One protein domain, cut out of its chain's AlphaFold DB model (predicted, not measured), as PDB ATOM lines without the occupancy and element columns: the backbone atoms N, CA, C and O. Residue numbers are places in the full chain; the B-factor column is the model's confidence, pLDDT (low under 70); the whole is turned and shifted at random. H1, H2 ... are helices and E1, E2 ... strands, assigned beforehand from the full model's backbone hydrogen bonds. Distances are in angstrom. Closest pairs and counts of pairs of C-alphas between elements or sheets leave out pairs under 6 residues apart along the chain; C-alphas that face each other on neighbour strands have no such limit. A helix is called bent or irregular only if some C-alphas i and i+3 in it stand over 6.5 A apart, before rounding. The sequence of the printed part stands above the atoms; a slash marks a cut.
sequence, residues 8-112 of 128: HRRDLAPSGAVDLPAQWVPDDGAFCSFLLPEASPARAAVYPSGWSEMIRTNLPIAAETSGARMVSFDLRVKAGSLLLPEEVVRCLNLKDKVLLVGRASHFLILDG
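What this domain is: This is residues 8 to 112 of the 128 residues of an uncharacterized protein of Magnetospirillum kuznetsovii (UniProt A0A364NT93). A strongly twisted sheet of six antiparallel strands, spread like a fan, forms a wall through the domain, with the long helix H1 over one face toward the E5 edge and the short helix H2 over the opposite face. Near the E1 edge, the short strands E2 and E6 make a second, small pair. The printed part has 105 residues with two named helices and eight named strands, in the order E1, E2, E3, E4, H1, E5, E6, H2, E7, E8; the large sheet runs E1, E7, E8, E4, E3, E5. The class is mixed, helices and strands. The whole is compact, with a radius of gyration of the C-alphas of 12.7 A, and its rounded outline spans 33 by 28 by 21 A.

Where its parts are: E1, residues 8 to 11, begins at C-alpha 8 at (99.911, 113.757, 112.607) and is 10.1 A long. E2 is residues 17 to 19, 6.8 A. E3, residues 32 to 37, is 16.5 A long, and E4, residues 43 to 48, is 16.2 A. H1, residues 53 to 66, begins at C-alpha 53 at (116.969, 114.906, 132.564) and measures 20.5 A; it is only just irregular, with C-alphas 57 and 60 at 6.7 A. E5, residues 68 to 73, is 15.2 A long. E6 is residues 81 to 83, 6.4 A, and H2 is residues 86 to 91, 8.4 A. E7, residues 97 to 102, is 16.3 A long. E8, residues 107 to 111, is 13.6 A long and ends at C-alpha 111 at (109.378, 113.501, 105.343).

How they stand to each other: From edge to edge of the large sheet the strands' lines turn by 116 degrees. Its edge strands are E1 and E5. E1 and E7 are antiparallel at 152 degrees, with N 10 and O 98 at 3.0 A. E7 and E8 form a hairpin, with N 99 and O 110 at 2.9 A. E8 and E4 are antiparallel at 147 degrees, with N 46 and O 107 at 2.8 A. E4 and E3 form another hairpin, with N 35 and O 45 at 2.9 A. E3 and E5 are antiparallel at 159 degrees, with N 69 and O 36 at 2.8 A. H1 is on this sheet at a height over the sheet of 9.4 A, over E3 and only just over E4 and E5, with 3 of its C-alphas on each of these two. On the local plane it stands at 9 degrees to E3, along the strands. The closest C-alphas of H1 and E5 are those of Ala 63 and Met 70, 6.0 A apart. E4, H1 and E5 make a split strand-helix-strand unit, two strands running the same way with a helix between them in the chain and E3 between them in the sheet; its crossover is right-handed. H2 is on the opposite face, at a height of 8.4 A, only just over E4 with 3 of its C-alphas there, and along the strands at 10 degrees to E4 on the local plane. The closest C-alphas of H2 and E4 are those of Val 88 and Ala 44, 7.4 A apart. H1 and H2 are apart. E2 and E6 are antiparallel at 156 degrees, with N 18 and O 82 at 2.9 A. The closest C-alphas of E2 and E1 are those of Val 18 and Asp 11, 6.6 A apart. In H2 every O i to N i+4 pair is within hydrogen-bond range; in H1, 8 of 10 are.

The domain as a whole: The two C-alphas farthest apart are those of Thr 65 and Ala 79, at 35.5 A. The printed part has no cut. The link from E2 to E3, residues 20 to 31, is long. The mean pLDDT of the printed part is 72.7; 43 residues are under 70, among them residues 37 to 42 and 49 to 78, and the mean for H1 is 53.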
ATOM      1  N   HIS A   8     100.459 112.500 113.105       82.81
ATOM      2  CA  HIS A   8      99.911 113.757 112.607       82.81
ATOM      3  C   HIS A   8     100.643 114.186 111.342       82.81
ATOM      4  O   HIS A   8     101.868 114.293 111.329       82.81
ATOM      5  N   ARG A   9      99.884 114.486 110.287       86.31
ATOM      6  CA  ARG A   9     100.412 115.148 109.094       86.31
ATOM      7  C   ARG A   9     100.323 116.658 109.282       86.31
ATOM      8  O   ARG A   9      99.279 117.172 109.699       86.31
ATOM      9  N   ARG A  10     101.424 117.349 109.009       88.94
ATOM     10  CA  ARG A  10     101.537 118.805 109.112       88.94
ATOM     11  C   ARG A  10     102.221 119.360 107.882       88.94
ATOM     12  O   ARG A  10     103.055 118.683 107.280       88.94
ATOM     13  N   ASP A  11     101.850 120.577 107.528       90.19
ATOM     14  CA  ASP A  11     102.554 121.320 106.499       90.19
ATOM     15  C   ASP A  11     103.829 121.915 107.110       90.19
ATOM     16  O   ASP A  11     103.858 122.295 108.285       90.19
ATOM     17  N   LEU A  12     104.899 121.935 106.319       89.81
ATOM     18  CA  LEU A  12     106.129 122.635 106.652       89.81
ATOM     19  C   LEU A  12     106.004 124.056 106.111       89.81
ATOM     20  O   LEU A  12     105.902 124.260 104.902       89.81
ATOM     21  N   ALA A  13     106.002 125.046 106.999       90.25
ATOM     22  CA  ALA A  13     106.005 126.434 106.567       90.25
ATOM     23  C   ALA A  13     107.316 126.754 105.816       90.25
ATOM     24  O   ALA A  13     108.356 126.178 106.143       90.25
ATOM     25  N   PRO A  14     107.332 127.735 104.893       86.62
ATOM     26  CA  PRO A  14     108.557 128.156 104.199       86.62
ATOM     27  C   PRO A  14     109.686 128.608 105.137       86.62
ATOM     28  O   PRO A  14     110.853 128.583 104.766       86.62
ATOM     29  N   SER A  15     109.342 129.020 106.360       86.88
ATOM     30  CA  SER A  15     110.291 129.358 107.422       86.88
ATOM     31  C   SER A  15     110.942 128.141 108.089       86.88
ATOM     32  O   SER A  15     111.804 128.319 108.941       86.88
ATOM     33  N   GLY A  16     110.512 126.917 107.768       86.06
ATOM     34  CA  GLY A  16     110.895 125.694 108.472       86.06
ATOM     35  C   GLY A  16     110.079 125.423 109.741       86.06
ATOM     36  O   GLY A  16     110.417 124.518 110.503       86.06
ATOM     37  N   ALA A  17     109.021 126.196 110.004       88.88
ATOM     38  CA  ALA A  17     108.149 125.987 111.158       88.88
ATOM     39  C   ALA A  17     107.114 124.881 110.913       88.88
ATOM     40  O   ALA A  17     106.576 124.745 109.814       88.88
ATOM     41  N   VAL A  18     106.814 124.119 111.964       89.62
ATOM     42  CA  VAL A  18     105.802 123.061 111.968       89.62
ATOM     43  C   VAL A  18     104.906 123.220 113.186       89.62
ATOM     44  O   VAL A  18     105.393 123.285 114.314       89.62
ATOM     45  N   ASP A  19     103.595 123.210 112.973       89.06
ATOM     46  CA  ASP A  19     102.628 123.273 114.068       89.06
ATOM     47  C   ASP A  19     102.532 121.941 114.809       89.06
ATOM     48  O   ASP A  19     102.193 120.896 114.236       89.06
ATOM     49  N   LEU A  20     102.797 121.973 116.114       85.06
ATOM     50  CA  LEU A  20     102.666 120.798 116.960       85.06
ATOM     51  C   LEU A  20     101.187 120.549 117.301       85.06
ATOM     52  O   LEU A  20     100.395 121.484 117.434       85.06
ATOM     53  N   PRO A  21     100.763 119.283 117.455       83.25
ATOM     54  CA  PRO A  21      99.473 118.969 118.062       83.25
ATOM     55  C   PRO A  21      99.365 119.620 119.444       83.25
ATOM     56  O   PRO A  21     100.330 119.573 120.200       83.25
ATOM     57  N   ALA A  22      98.197 120.163 119.803       78.75
ATOM     58  CA  ALA A  22      98.000 120.903 121.060       78.75
ATOM     59  C   ALA A  22      98.475 120.128 122.306       78.75
ATOM     60  O   ALA A  22      99.056 120.708 123.212       78.75
ATOM     61  N   GLN A  23      98.297 118.804 122.310       74.19
ATOM     62  CA  GLN A  23      98.724 117.909 123.391       74.19
ATOM     63  C   GLN A  23     100.247 117.686 123.487       74.19
ATOM     64  O   GLN A  23     100.713 117.062 124.435       74.19
ATOM     65  N   TRP A  24     101.016 118.114 122.482       76.38
ATOM     66  CA  TRP A  24     102.476 117.975 122.403       76.38
ATOM     67  C   TRP A  24     103.198 119.317 122.449       76.38
ATOM     68  O   TRP A  24     104.425 119.331 122.408       76.38
ATOM     69  N   VAL A  25     102.461 120.430 122.479       75.00
ATOM     70  CA  VAL A  25     103.041 121.760 122.646       75.00
ATOM     71  C   VAL A  25     103.623 121.822 124.061       75.00
ATOM     72  O   VAL A  25     102.851 121.767 125.018       75.00
ATOM     73  N   PRO A  26     104.957 121.879 124.227       69.69
ATOM     74  CA  PRO A  26     105.527 122.138 125.538       69.69
ATOM     75  C   PRO A  26     105.243 123.591 125.952       69.69
ATOM     76  O   PRO A  26     104.862 124.413 125.115       69.69
ATOM     77  N   ASP A  27     105.454 123.907 127.231       70.12
ATOM     78  CA  ASP A  27     105.300 125.271 127.747       70.12
ATOM     79  C   ASP A  27     106.093 126.288 126.906       70.12
ATOM     80  O   ASP A  27     107.158 125.978 126.359       70.12
ATOM     81  N   ASP A  28     105.570 127.511 126.783       67.69
ATOM     82  CA  ASP A  28     106.201 128.557 125.975       67.69
ATOM     83  C   ASP A  28     107.650 128.798 126.432       67.69
ATOM     84  O   ASP A  28     107.936 128.959 127.619       67.69
ATOM     85  N   GLY A  29     108.585 128.783 125.479       63.16
ATOM     86  CA  GLY A  29     110.018 128.880 125.771       63.16
ATOM     87  C   GLY A  29     110.716 127.568 126.150       63.16
ATOM     88  O   GLY A  29     111.917 127.599 126.421       63.16
ATOM     89  N   ALA A  30     110.028 126.423 126.117       68.69
ATOM     90  CA  ALA A  30     110.667 125.118 126.248       68.69
ATOM     91  C   ALA A  30     111.670 124.856 125.112       68.69
ATOM     92  O   ALA A  30     111.420 125.186 123.953       68.69
ATOM     93  N   PHE A  31     112.785 124.221 125.471       69.62
ATOM     94  CA  PHE A  31     113.839 123.736 124.578       69.62
ATOM     95  C   PHE A  31     113.471 122.380 123.961       69.62
ATOM     96  O   PHE A  31     112.760 121.603 124.600       69.62
ATOM     97  N   CYS A  32     113.999 122.046 122.782       73.12
ATOM     98  CA  CYS A  32     113.808 120.740 122.140       73.12
ATOM     99  C   CYS A  32     115.136 120.172 121.624       73.12
ATOM    100  O   CYS A  32     115.783 120.795 120.792       73.12
ATOM    101  N   SER A  33     115.513 118.961 122.036       75.38
ATOM    102  CA  SER A  33     116.713 118.280 121.523       75.38
ATOM    103  C   SER A  33     116.383 117.365 120.343       75.38
ATOM    104  O   SER A  33     115.336 116.713 120.343       75.38
ATOM    105  N   PHE A  34     117.288 117.278 119.360       75.38
ATOM    106  CA  PHE A  34     117.119 116.452 118.163       75.38
ATOM    107  C   PHE A  34     118.178 115.353 118.100       75.38
ATOM    108  O   PHE A  34     119.359 115.563 118.379       75.38
ATOM    109  N   LEU A  35     117.755 114.164 117.684       74.19
ATOM    110  CA  LEU A  35     118.655 113.067 117.348       74.19
ATOM    111  C   LEU A  35     118.525 112.757 115.856       74.19
ATOM    112  O   LEU A  35     117.450 112.345 115.407       74.19
ATOM    113  N   LEU A  36     119.618 112.957 115.111       72.94
ATOM    114  CA  LEU A  36     119.725 112.678 113.679       72.94
ATOM    115  C   LEU A  36     120.565 111.404 113.465       72.94
ATOM    116  O   LEU A  36     121.771 111.422 113.697       72.94
ATOM    117  N   PRO A  37     119.979 110.276 113.042       60.91
ATOM    118  CA  PRO A  37     120.748 109.074 112.724       60.91
ATOM    119  C   PRO A  37     121.582 109.260 111.442       60.91
ATOM    120  O   PRO A  37     121.022 109.630 110.412       60.91
ATOM    121  N   GLU A  38     122.894 108.968 111.461       57.16
ATOM    122  CA  GLU A  38     123.753 109.130 110.267       57.16
ATOM    123  C   GLU A  38     123.441 108.084 109.188       57.16
ATOM    124  O   GLU A  38     123.513 108.371 107.996       57.16
ATOM    125  N   ALA A  39     123.041 106.874 109.591       51.88
ATOM    126  CA  ALA A  39     122.833 105.751 108.676       51.88
ATOM    127  C   ALA A  39     121.478 105.764 107.941       51.88
ATOM    128  O   ALA A  39     121.263 104.965 107.029       51.88
ATOM    129  N   SER A  40     120.530 106.625 108.329       56.16
ATOM    130  CA  SER A  40     119.228 106.701 107.658       56.16
ATOM    131  C   SER A  40     118.579 108.075 107.853       56.16
ATOM    132  O   SER A  40     117.885 108.279 108.852       56.16
ATOM    133  N   PRO A  41     118.727 109.004 106.892       59.88
ATOM    134  CA  PRO A  41     118.162 110.356 106.962       59.88
ATOM    135  C   PRO A  41     116.622 110.408 106.917       59.88
ATOM    136  O   PRO A  41     116.037 111.448 106.666       59.88
ATOM    137  N   ALA A  42     115.917 109.301 107.142       67.75
ATOM    138  CA  ALA A  42     114.466 109.239 107.001       67.75
ATOM    139  C   ALA A  42     113.696 109.877 108.170       67.75
ATOM    140  O   ALA A  42     112.503 110.155 108.037       67.75
ATOM    141  N   ARG A  43     114.333 110.049 109.340       75.56
ATOM    142  CA  ARG A  43     113.655 110.543 110.547       75.56
ATOM    143  C   ARG A  43     114.585 111.222 111.547       75.56
ATOM    144  O   ARG A  43     115.707 110.767 111.735       75.56
ATOM    145  N   ALA A  44     114.072 112.214 112.267       79.38
ATOM    146  CA  ALA A  44     114.689 112.748 113.482       79.38
ATOM    147  C   ALA A  44     113.808 112.446 114.692       79.38
ATOM    148  O   ALA A  44     112.585 112.512 114.589       79.38
ATOM    149  N   ALA A  45     114.411 112.146 115.840       79.88
ATOM    150  CA  ALA A  45     113.683 112.121 117.107       79.88
ATOM    151  C   ALA A  45     113.786 113.482 117.799       79.88
ATOM    152  O   ALA A  45     114.869 114.062 117.833       79.88
ATOM    153  N   VAL A  46     112.673 113.964 118.346       81.56
ATOM    154  CA  VAL A  46     112.546 115.268 119.000       81.56
ATOM    155  C   VAL A  46     112.092 115.085 120.436       81.56
ATOM    156  O   VAL A  46     111.054 114.476 120.701       81.56
ATOM    157  N   TYR A  47     112.872 115.648 121.351       78.62
ATOM    158  CA  TYR A  47     112.691 115.538 122.791       78.62
ATOM    159  C   TYR A  47     112.416 116.927 123.382       78.62
ATOM    160  O   TYR A  47     113.356 117.711 123.536       78.62
ATOM    161  N   PRO A  48     111.153 117.263 123.700       73.06
ATOM    162  CA  PRO A  48     110.823 118.496 124.407       73.06
ATOM    163  C   PRO A  48     111.433 118.494 125.813       73.06
ATOM    164  O   PRO A  48     111.420 117.482 126.502       73.06
ATOM    165  N   SER A  49     111.940 119.632 126.271       64.81
ATOM    166  CA  SER A  49     112.682 119.789 127.536       64.81
ATOM    167  C   SER A  49     111.863 119.575 128.807       64.81
ATOM    168  O   SER A  49     112.452 119.416 129.873       64.81
ATOM    169  N   GLY A  50     110.534 119.483 128.707       54.94
ATOM    170  CA  GLY A  50     109.688 118.971 129.789       54.94
ATOM    171  C   GLY A  50     109.809 117.453 129.982       54.94
ATOM    172  O   GLY A  50     109.415 116.919 131.014       54.94
ATOM    173  N   TRP A  51     110.373 116.736 129.007       52.75
ATOM    174  CA  TRP A  51     110.529 115.285 129.008       52.75
ATOM    175  C   TRP A  51     111.977 114.910 129.361       52.75
ATOM    176  O   TRP A  51     112.732 114.349 128.581       52.75
ATOM    177  N   SER A  52     112.315 115.179 130.624       50.34
ATOM    178  CA  SER A  52     113.306 114.509 131.487       50.34
ATOM    179  C   SER A  52     114.822 114.643 131.230       50.34
ATOM    180  O   SER A  52     115.377 114.294 130.196       50.34
ATOM    181  N   GLU A  53     115.521 114.991 132.309       51.28
ATOM    182  CA  GLU A  53     116.969 114.906 132.564       51.28
ATOM    183  C   GLU A  53     117.607 113.558 132.159       51.28
ATOM    184  O   GLU A  53     118.743 113.511 131.696       51.28
ATOM    185  N   MET A  54     116.831 112.469 132.211       50.28
ATOM    186  CA  MET A  54     117.220 111.113 131.798       50.28
ATOM    187  C   MET A  54     117.629 111.010 130.315       50.28
ATOM    188  O   MET A  54     118.436 110.156 129.947       50.28
ATOM    189  N   ILE A  55     117.086 111.885 129.466       55.78
ATOM    190  CA  ILE A  55     117.403 111.990 128.036       55.78
ATOM    191  C   ILE A  55     118.780 112.634 127.848       55.78
ATOM    192  O   ILE A  55     119.591 112.112 127.090       55.78
ATOM    193  N   ARG A  56     119.117 113.676 128.616       55.44
ATOM    194  CA  ARG A  56     120.447 114.311 128.548       55.44
ATOM    195  C   ARG A  56     121.578 113.350 128.916       55.44
ATOM    196  O   ARG A  56     122.646 113.433 128.322       55.44
ATOM    197  N   THR A  57     121.337 112.431 129.851       56.31
ATOM    198  CA  THR A  57     122.354 111.476 130.318       56.31
ATOM    199  C   THR A  57     122.476 110.244 129.416       56.31
ATOM    200  O   THR A  57     123.581 109.761 129.192       56.31
ATOM    201  N   ASN A  58     121.361 109.737 128.869       51.91
ATOM    202  CA  ASN A  58     121.352 108.478 128.110       51.91
ATOM    203  C   ASN A  58     121.392 108.645 126.583       51.91
ATOM    204  O   ASN A  58     121.807 107.714 125.890       51.91
ATOM    205  N   LEU A  59     120.982 109.791 126.022       57.16
ATOM    206  CA  LEU A  59     121.070 109.993 124.571       57.16
ATOM    207  C   LEU A  59     122.488 110.066 124.014       57.16
ATOM    208  O   LEU A  59     122.666 109.531 122.923       57.16
ATOM    209  N   PRO A  60     123.484 110.670 124.688       54.19
ATOM    210  CA  PRO A  60     124.857 110.645 124.192       54.19
ATOM    211  C   PRO A  60     125.348 109.205 123.992       54.19
ATOM    212  O   PRO A  60     125.900 108.874 122.948       54.19
ATOM    213  N   ILE A  61     125.012 108.315 124.931       52.44
ATOM    214  CA  ILE A  61     125.379 106.893 124.900       52.44
ATOM    215  C   ILE A  61     124.657 106.162 123.753       52.44
ATOM    216  O   ILE A  61     125.254 105.358 123.033       52.44
ATOM    217  N   ALA A  62     123.369 106.451 123.543       50.62
ATOM    218  CA  ALA A  62     122.599 105.894 122.430       50.62
ATOM    219  C   ALA A  62     123.068 106.422 121.060       50.62
ATOM    220  O   ALA A  62     123.030 105.694 120.068       50.62
ATOM    221  N   ALA A  63     123.513 107.677 120.994       54.34
ATOM    222  CA  ALA A  63     124.026 108.315 119.787       54.34
ATOM    223  C   ALA A  63     125.371 107.705 119.361       54.34
ATOM    224  O   ALA A  63     125.516 107.279 118.217       54.34
ATOM    225  N   GLU A  64     126.301 107.552 120.309       52.75
ATOM    226  CA  GLU A  64     127.614 106.932 120.081       52.75
ATOM    227  C   GLU A  64     127.505 105.467 119.642       52.75
ATOM    228  O   GLU A  64     128.204 105.033 118.730       52.75
ATOM    229  N   THR A  65     126.586 104.703 120.236       51.81
ATOM    230  CA  THR A  65     126.410 103.278 119.905       51.81
ATOM    231  C   THR A  65     125.661 103.030 118.596       51.81
ATOM    232  O   THR A  65     125.794 101.952 118.017       51.81
ATOM    233  N   SER A  66     124.884 104.002 118.105       52.12
ATOM    234  CA  SER A  66     124.114 103.879 116.857       52.12
ATOM    235  C   SER A  66     124.749 104.581 115.655       52.12
ATOM    236  O   SER A  66     124.202 104.488 114.554       52.12
ATOM    237  N   GLY A  67     125.875 105.281 115.845       54.88
ATOM    238  CA  GLY A  67     126.425 106.178 114.826       54.88
ATOM    239  C   GLY A  67     125.427 107.278 114.465       54.88
ATOM    240  O   GLY A  67     125.282 107.635 113.306       54.88
ATOM    241  N   ALA A  68     124.627 107.745 115.424       60.09
ATOM    242  CA  ALA A  68     123.719 108.862 115.220       60.09
ATOM    243  C   ALA A  68     124.400 110.144 115.684       60.09
ATOM    244  O   ALA A  68     124.953 110.203 116.782       60.09
ATOM    245  N   ARG A  69     124.311 111.204 114.884       63.53
ATOM    246  CA  ARG A  69     124.772 112.518 115.303       63.53
ATOM    247  C   ARG A  69     123.692 113.154 116.166       63.53
ATOM    248  O   ARG A  69     122.612 113.530 115.701       63.53
ATOM    249  N   MET A  70     123.982 113.280 117.454       64.81
ATOM    250  CA  MET A  70     123.155 114.092 118.332       64.81
ATOM    251  C   MET A  70     123.409 115.561 118.011       64.81
ATOM    252  O   MET A  70     124.545 116.029 118.080       64.81
ATOM    253  N   VAL A  71     122.349 116.287 117.668       62.25
ATOM    254  CA  VAL A  71     122.430 117.732 117.489       62.25
ATOM    255  C   VAL A  71     121.417 118.363 118.425       62.25
ATOM    256  O   VAL A  71     120.205 118.312 118.214       62.25
ATOM    257  N   SER A  72     121.925 118.908 119.526       60.88
ATOM    258  CA  SER A  72     121.092 119.665 120.448       60.88
ATOM    259  C   SER A  72     120.938 121.072 119.898       60.88
ATOM    260  O   SER A  72     121.928 121.774 119.702       60.88
ATOM    261  N   PHE A  73     119.699 121.473 119.658       62.59
ATOM    262  CA  PHE A  73     119.371 122.835 119.287       62.59
ATOM    263  C   PHE A  73     118.570 123.447 120.425       62.59
ATOM    264  O   PHE A  73     117.618 122.843 120.911       62.59
ATOM    265  N   ASP A  74     118.917 124.656 120.843       61.22
ATOM    266  CA  ASP A  74     118.096 125.392 121.798       61.22
ATOM    267  C   ASP A  74     116.907 126.019 121.064       61.22
ATOM    268  O   ASP A  74     116.882 127.211 120.759       61.22
ATOM    269  N   LEU A  75     115.927 125.188 120.708       62.66
ATOM    270  CA  LEU A  75     114.739 125.643 119.993       62.66
ATOM    271  C   LEU A  75     113.646 125.996 120.972       62.66
ATOM    272  O   LEU A  75     113.134 125.125 121.666       62.66
ATOM    273  N   ARG A  76     113.268 127.272 120.969       64.19
ATOM    274  CA  ARG A  76     112.067 127.734 121.651       64.19
ATOM    275  C   ARG A  76     110.857 127.365 120.810       64.19
ATOM    276  O   ARG A  76     110.739 127.813 119.669       64.19
ATOM    277  N   VAL A  77     109.948 126.588 121.385       69.69
ATOM    278  CA  VAL A  77     108.585 126.502 120.857       69.69
ATOM    279  C   VAL A  77     107.920 127.854 121.085       69.69
ATOM    280  O   VAL A  77     107.987 128.390 122.189       69.69
ATOM    281  N   LYS A  78     107.323 128.418 120.031       69.62
ATOM    282  CA  LYS A  78     106.616 129.700 120.089       69.62
ATOM    283  C   LYS A  78     105.214 129.508 119.539       69.62
ATOM    284  O   LYS A  78     105.058 129.066 118.406       69.62
ATOM    285  N   ALA A  79     104.207 129.856 120.337       74.75
ATOM    286  CA  ALA A  79     102.794 129.774 119.950       74.75
ATOM    287  C   ALA A  79     102.353 128.390 119.416       74.75
ATOM    288  O   ALA A  79     101.486 128.299 118.555       74.75
ATOM    289  N   GLY A  80     102.955 127.306 119.920       79.19
ATOM    290  CA  GLY A  80     102.637 125.937 119.499       79.19
ATOM    291  C   GLY A  80     103.328 125.464 118.218       79.19
ATOM    292  O   GLY A  80     103.205 124.290 117.867       79.19
ATOM    293  N   SER A  81     104.107 126.321 117.561       83.75
ATOM    294  CA  SER A  81     104.918 125.946 116.404       83.75
ATOM    295  C   SER A  81     106.364 125.667 116.822       83.75
ATOM    296  O   SER A  81     106.973 126.400 117.610       83.75
ATOM    297  N   LEU A  82     106.931 124.604 116.258       85.69
ATOM    298  CA  LEU A  82     108.336 124.243 116.374       85.69
ATOM    299  C   LEU A  82     109.076 124.692 115.116       85.69
ATOM    300  O   LEU A  82     108.800 124.206 114.020       85.69
ATOM    301  N   LEU A  83     110.033 125.600 115.276       86.25
ATOM    302  CA  LEU A  83     110.934 125.980 114.194       86.25
ATOM    303  C   LEU A  83     112.003 124.903 114.035       86.25
ATOM    304  O   LEU A  83     112.777 124.689 114.964       86.25
ATOM    305  N   LEU A  84     112.046 124.220 112.892       86.25
ATOM    306  CA  LEU A  84     113.057 123.199 112.643       86.25
ATOM    307  C   LEU A  84     114.392 123.844 112.250       86.25
ATOM    308  O   LEU A  84     114.406 124.766 111.435       86.25
ATOM    309  N   PRO A  85     115.528 123.354 112.772       83.94
ATOM    310  CA  PRO A  85     116.838 123.813 112.335       83.94
ATOM    311  C   PRO A  85     117.066 123.449 110.869       83.94
ATOM    312  O   PRO A  85     116.700 122.351 110.438       83.94
ATOM    313  N   GLU A  86     117.752 124.315 110.124       85.00
ATOM    314  CA  GLU A  86     118.056 124.083 108.705       85.00
ATOM    315  C   GLU A  86     118.778 122.749 108.466       85.00
ATOM    316  O   GLU A  86     118.504 122.055 107.488       85.00
ATOM    317  N   GLU A  87     119.663 122.347 109.385       82.81
ATOM    318  CA  GLU A  87     120.354 121.058 109.306       82.81
ATOM    319  C   GLU A  87     119.373 119.881 109.358       82.81
ATOM    320  O   GLU A  87     119.513 118.956 108.565       82.81
ATOM    321  N   VAL A  88     118.344 119.932 110.213       83.06
ATOM    322  CA  VAL A  88     117.307 118.888 110.296       83.06
ATOM    323  C   VAL A  88     116.474 118.865 109.017       83.06
ATOM    324  O   VAL A  88     116.263 117.795 108.452       83.06
ATOM    325  N   VAL A  89     116.042 120.033 108.529       86.44
ATOM    326  CA  VAL A  89     115.259 120.154 107.285       86.44
ATOM    327  C   VAL A  89     116.028 119.557 106.105       86.44
ATOM    328  O   VAL A  89     115.484 118.748 105.354       86.44
ATOM    329  N   ARG A  90     117.316 119.894 105.981       82.75
ATOM    330  CA  ARG A  90     118.193 119.399 104.917       82.75
ATOM    331  C   ARG A  90     118.496 117.912 105.062       82.75
ATOM    332  O   ARG A  90     118.403 117.187 104.077       82.75
ATOM    333  N   CYS A  91     118.869 117.458 106.259       79.31
ATOM    334  CA  CYS A  91     119.204 116.056 106.503       79.31
ATOM    335  C   CYS A  91     118.017 115.148 106.213       79.31
ATOM    336  O   CYS A  91     118.212 114.110 105.598       79.31
ATOM    337  N   LEU A  92     116.804 115.549 106.598       80.31
ATOM    338  CA  LEU A  92     115.598 114.765 106.346       80.31
ATOM    339  C   LEU A  92     114.962 115.022 104.972       80.31
ATOM    340  O   LEU A  92     113.942 114.410 104.666       80.31
ATOM    341  N   ASN A  93     115.537 115.918 104.158       83.94
ATOM    342  CA  ASN A  93     114.987 116.341 102.867       83.94
ATOM    343  C   ASN A  93     113.503 116.757 102.963       83.94
ATOM    344  O   ASN A  93     112.694 116.411 102.104       83.94
ATOM    345  N   LEU A  94     113.133 117.484 104.025       85.69
ATOM    346  CA  LEU A  94     111.752 117.928 104.226       85.69
ATOM    347  C   LEU A  94     111.410 119.006 103.193       85.69
ATOM    348  O   LEU A  94     112.145 119.984 103.060       85.69
ATOM    349  N   LYS A  95     110.298 118.829 102.474       82.00
ATOM    350  CA  LYS A  95     109.871 119.752 101.409       82.00
ATOM    351  C   LYS A  95     108.621 120.529 101.789       82.00
ATOM    352  O   LYS A  95     108.706 121.703 102.112       82.00
ATOM    353  N   ASP A  96     107.483 119.843 101.796       83.69
ATOM    354  CA  ASP A  96     106.177 120.503 101.925       83.69
ATOM    355  C   ASP A  96     105.379 119.985 103.117       83.69
ATOM    356  O   ASP A  96     104.619 120.716 103.745       83.69
ATOM    357  N   LYS A  97     105.533 118.696 103.430       86.50
ATOM    358  CA  LYS A  97     104.787 118.026 104.492       86.50
ATOM    359  C   LYS A  97     105.722 117.233 105.370       86.50
ATOM    360  O   LYS A  97     106.664 116.611 104.887       86.50
ATOM    361  N   VAL A  98     105.390 117.195 106.648       87.81
ATOM    362  CA  VAL A  98     106.066 116.370 107.638       87.81
ATOM    363  C   VAL A  98     105.067 115.455 108.325       87.81
ATOM    364  O   VAL A  98     103.884 115.780 108.484       87.81
ATOM    365  N   LEU A  99     105.556 114.298 108.747       86.06
ATOM    366  CA  LEU A  99     104.860 113.470 109.714       86.06
ATOM    367  C   LEU A  99     105.453 113.674 111.093       86.06
ATOM    368  O   LEU A  99     106.662 113.544 111.276       86.06
ATOM    369  N   LEU A 100     104.573 113.903 112.057       85.94
ATOM    370  CA  LEU A 100     104.886 113.903 113.470       85.94
ATOM    371  C   LEU A 100     104.334 112.614 114.086       85.94
ATOM    372  O   LEU A 100     103.123 112.386 114.078       85.94
ATOM    373  N   VAL A 101     105.213 111.757 114.599       81.94
ATOM    374  CA  VAL A 101     104.840 110.447 115.152       81.94
ATOM    375  C   VAL A 101     105.114 110.414 116.647       81.94
ATOM    376  O   VAL A 101     106.266 110.435 117.073       81.94
ATOM    377  N   GLY A 102     104.053 110.329 117.440       76.88
ATOM    378  CA  GLY A 102     104.093 110.423 118.891       76.88
ATOM    379  C   GLY A 102     104.546 109.127 119.529       76.88
ATOM    380  O   GLY A 102     104.046 108.041 119.215       76.88
ATOM    381  N   ARG A 103     105.478 109.248 120.466       72.38
ATOM    382  CA  ARG A 103     105.916 108.186 121.367       72.38
ATOM    383  C   ARG A 103     105.803 108.689 122.804       72.38
ATOM    384  O   ARG A 103     105.638 109.878 123.044       72.38
ATOM    385  N   ALA A 104     105.900 107.769 123.759       69.06
ATOM    386  CA  ALA A 104     105.683 108.076 125.173       69.06
ATOM    387  C   ALA A 104     106.600 109.188 125.729       69.06
ATOM    388  O   ALA A 104     106.200 109.888 126.647       69.06
ATOM    389  N   SER A 105     107.820 109.334 125.195       70.38
ATOM    390  CA  SER A 105     108.845 110.264 125.704       70.38
ATOM    391  C   SER A 105     109.489 111.158 124.643       70.38
ATOM    392  O   SER A 105     110.428 111.888 124.945       70.38
ATOM    393  N   HIS A 106     109.030 111.083 123.394       76.44
ATOM    394  CA  HIS A 106     109.479 111.924 122.281       76.44
ATOM    395  C   HIS A 106     108.490 111.828 121.129       76.44
ATOM    396  O   HIS A 106     107.593 110.990 121.140       76.44
ATOM    397  N   PHE A 107     108.697 112.615 120.086       81.31
ATOM    398  CA  PHE A 107     108.073 112.346 118.798       81.31
ATOM    399  C   PHE A 107     109.128 112.247 117.704       81.31
ATOM    400  O   PHE A 107     110.270 112.663 117.876       81.31
ATOM    401  N   LEU A 108     108.764 111.632 116.587       82.00
ATOM    402  CA  LEU A 108     109.605 111.561 115.401       82.00
ATOM    403  C   LEU A 108     109.101 112.552 114.361       82.00
ATOM    404  O   LEU A 108     107.891 112.697 114.199       82.00
ATOM    405  N   ILE A 109     110.024 113.170 113.636       86.12
ATOM    406  CA  ILE A 109     109.755 113.939 112.422       86.12
ATOM    407  C   ILE A 109     110.245 113.127 111.234       86.12
ATOM    408  O   ILE A 109     111.384 112.663 111.247       86.12
ATOM    409  N   LEU A 110     109.398 112.967 110.221       84.38
ATOM    410  CA  LEU A 110     109.730 112.319 108.953       84.38
ATOM    411  C   LEU A 110     109.267 113.176 107.774       84.38
ATOM    412  O   LEU A 110     108.309 113.942 107.906       84.38
ATOM    413  N   ASP A 111     109.894 112.984 106.613       83.25
ATOM    414  CA  ASP A 111     109.378 113.501 105.343       83.25
ATOM    415  C   ASP A 111     107.983 112.911 105.066       83.25
ATOM    416  O   ASP A 111     107.764 111.695 105.115       83.25
ATOM    417  N   GLY A 112     107.026 113.786 104.758       69.44
ATOM    418  CA  GLY A 112     105.669 113.434 104.366       69.44
ATOM    419  C   GLY A 112     105.567 112.604 103.080       69.44
ATOM    420  O   GLY A 112     104.483 112.092 102.809       69.44
TER     421      GLY A 112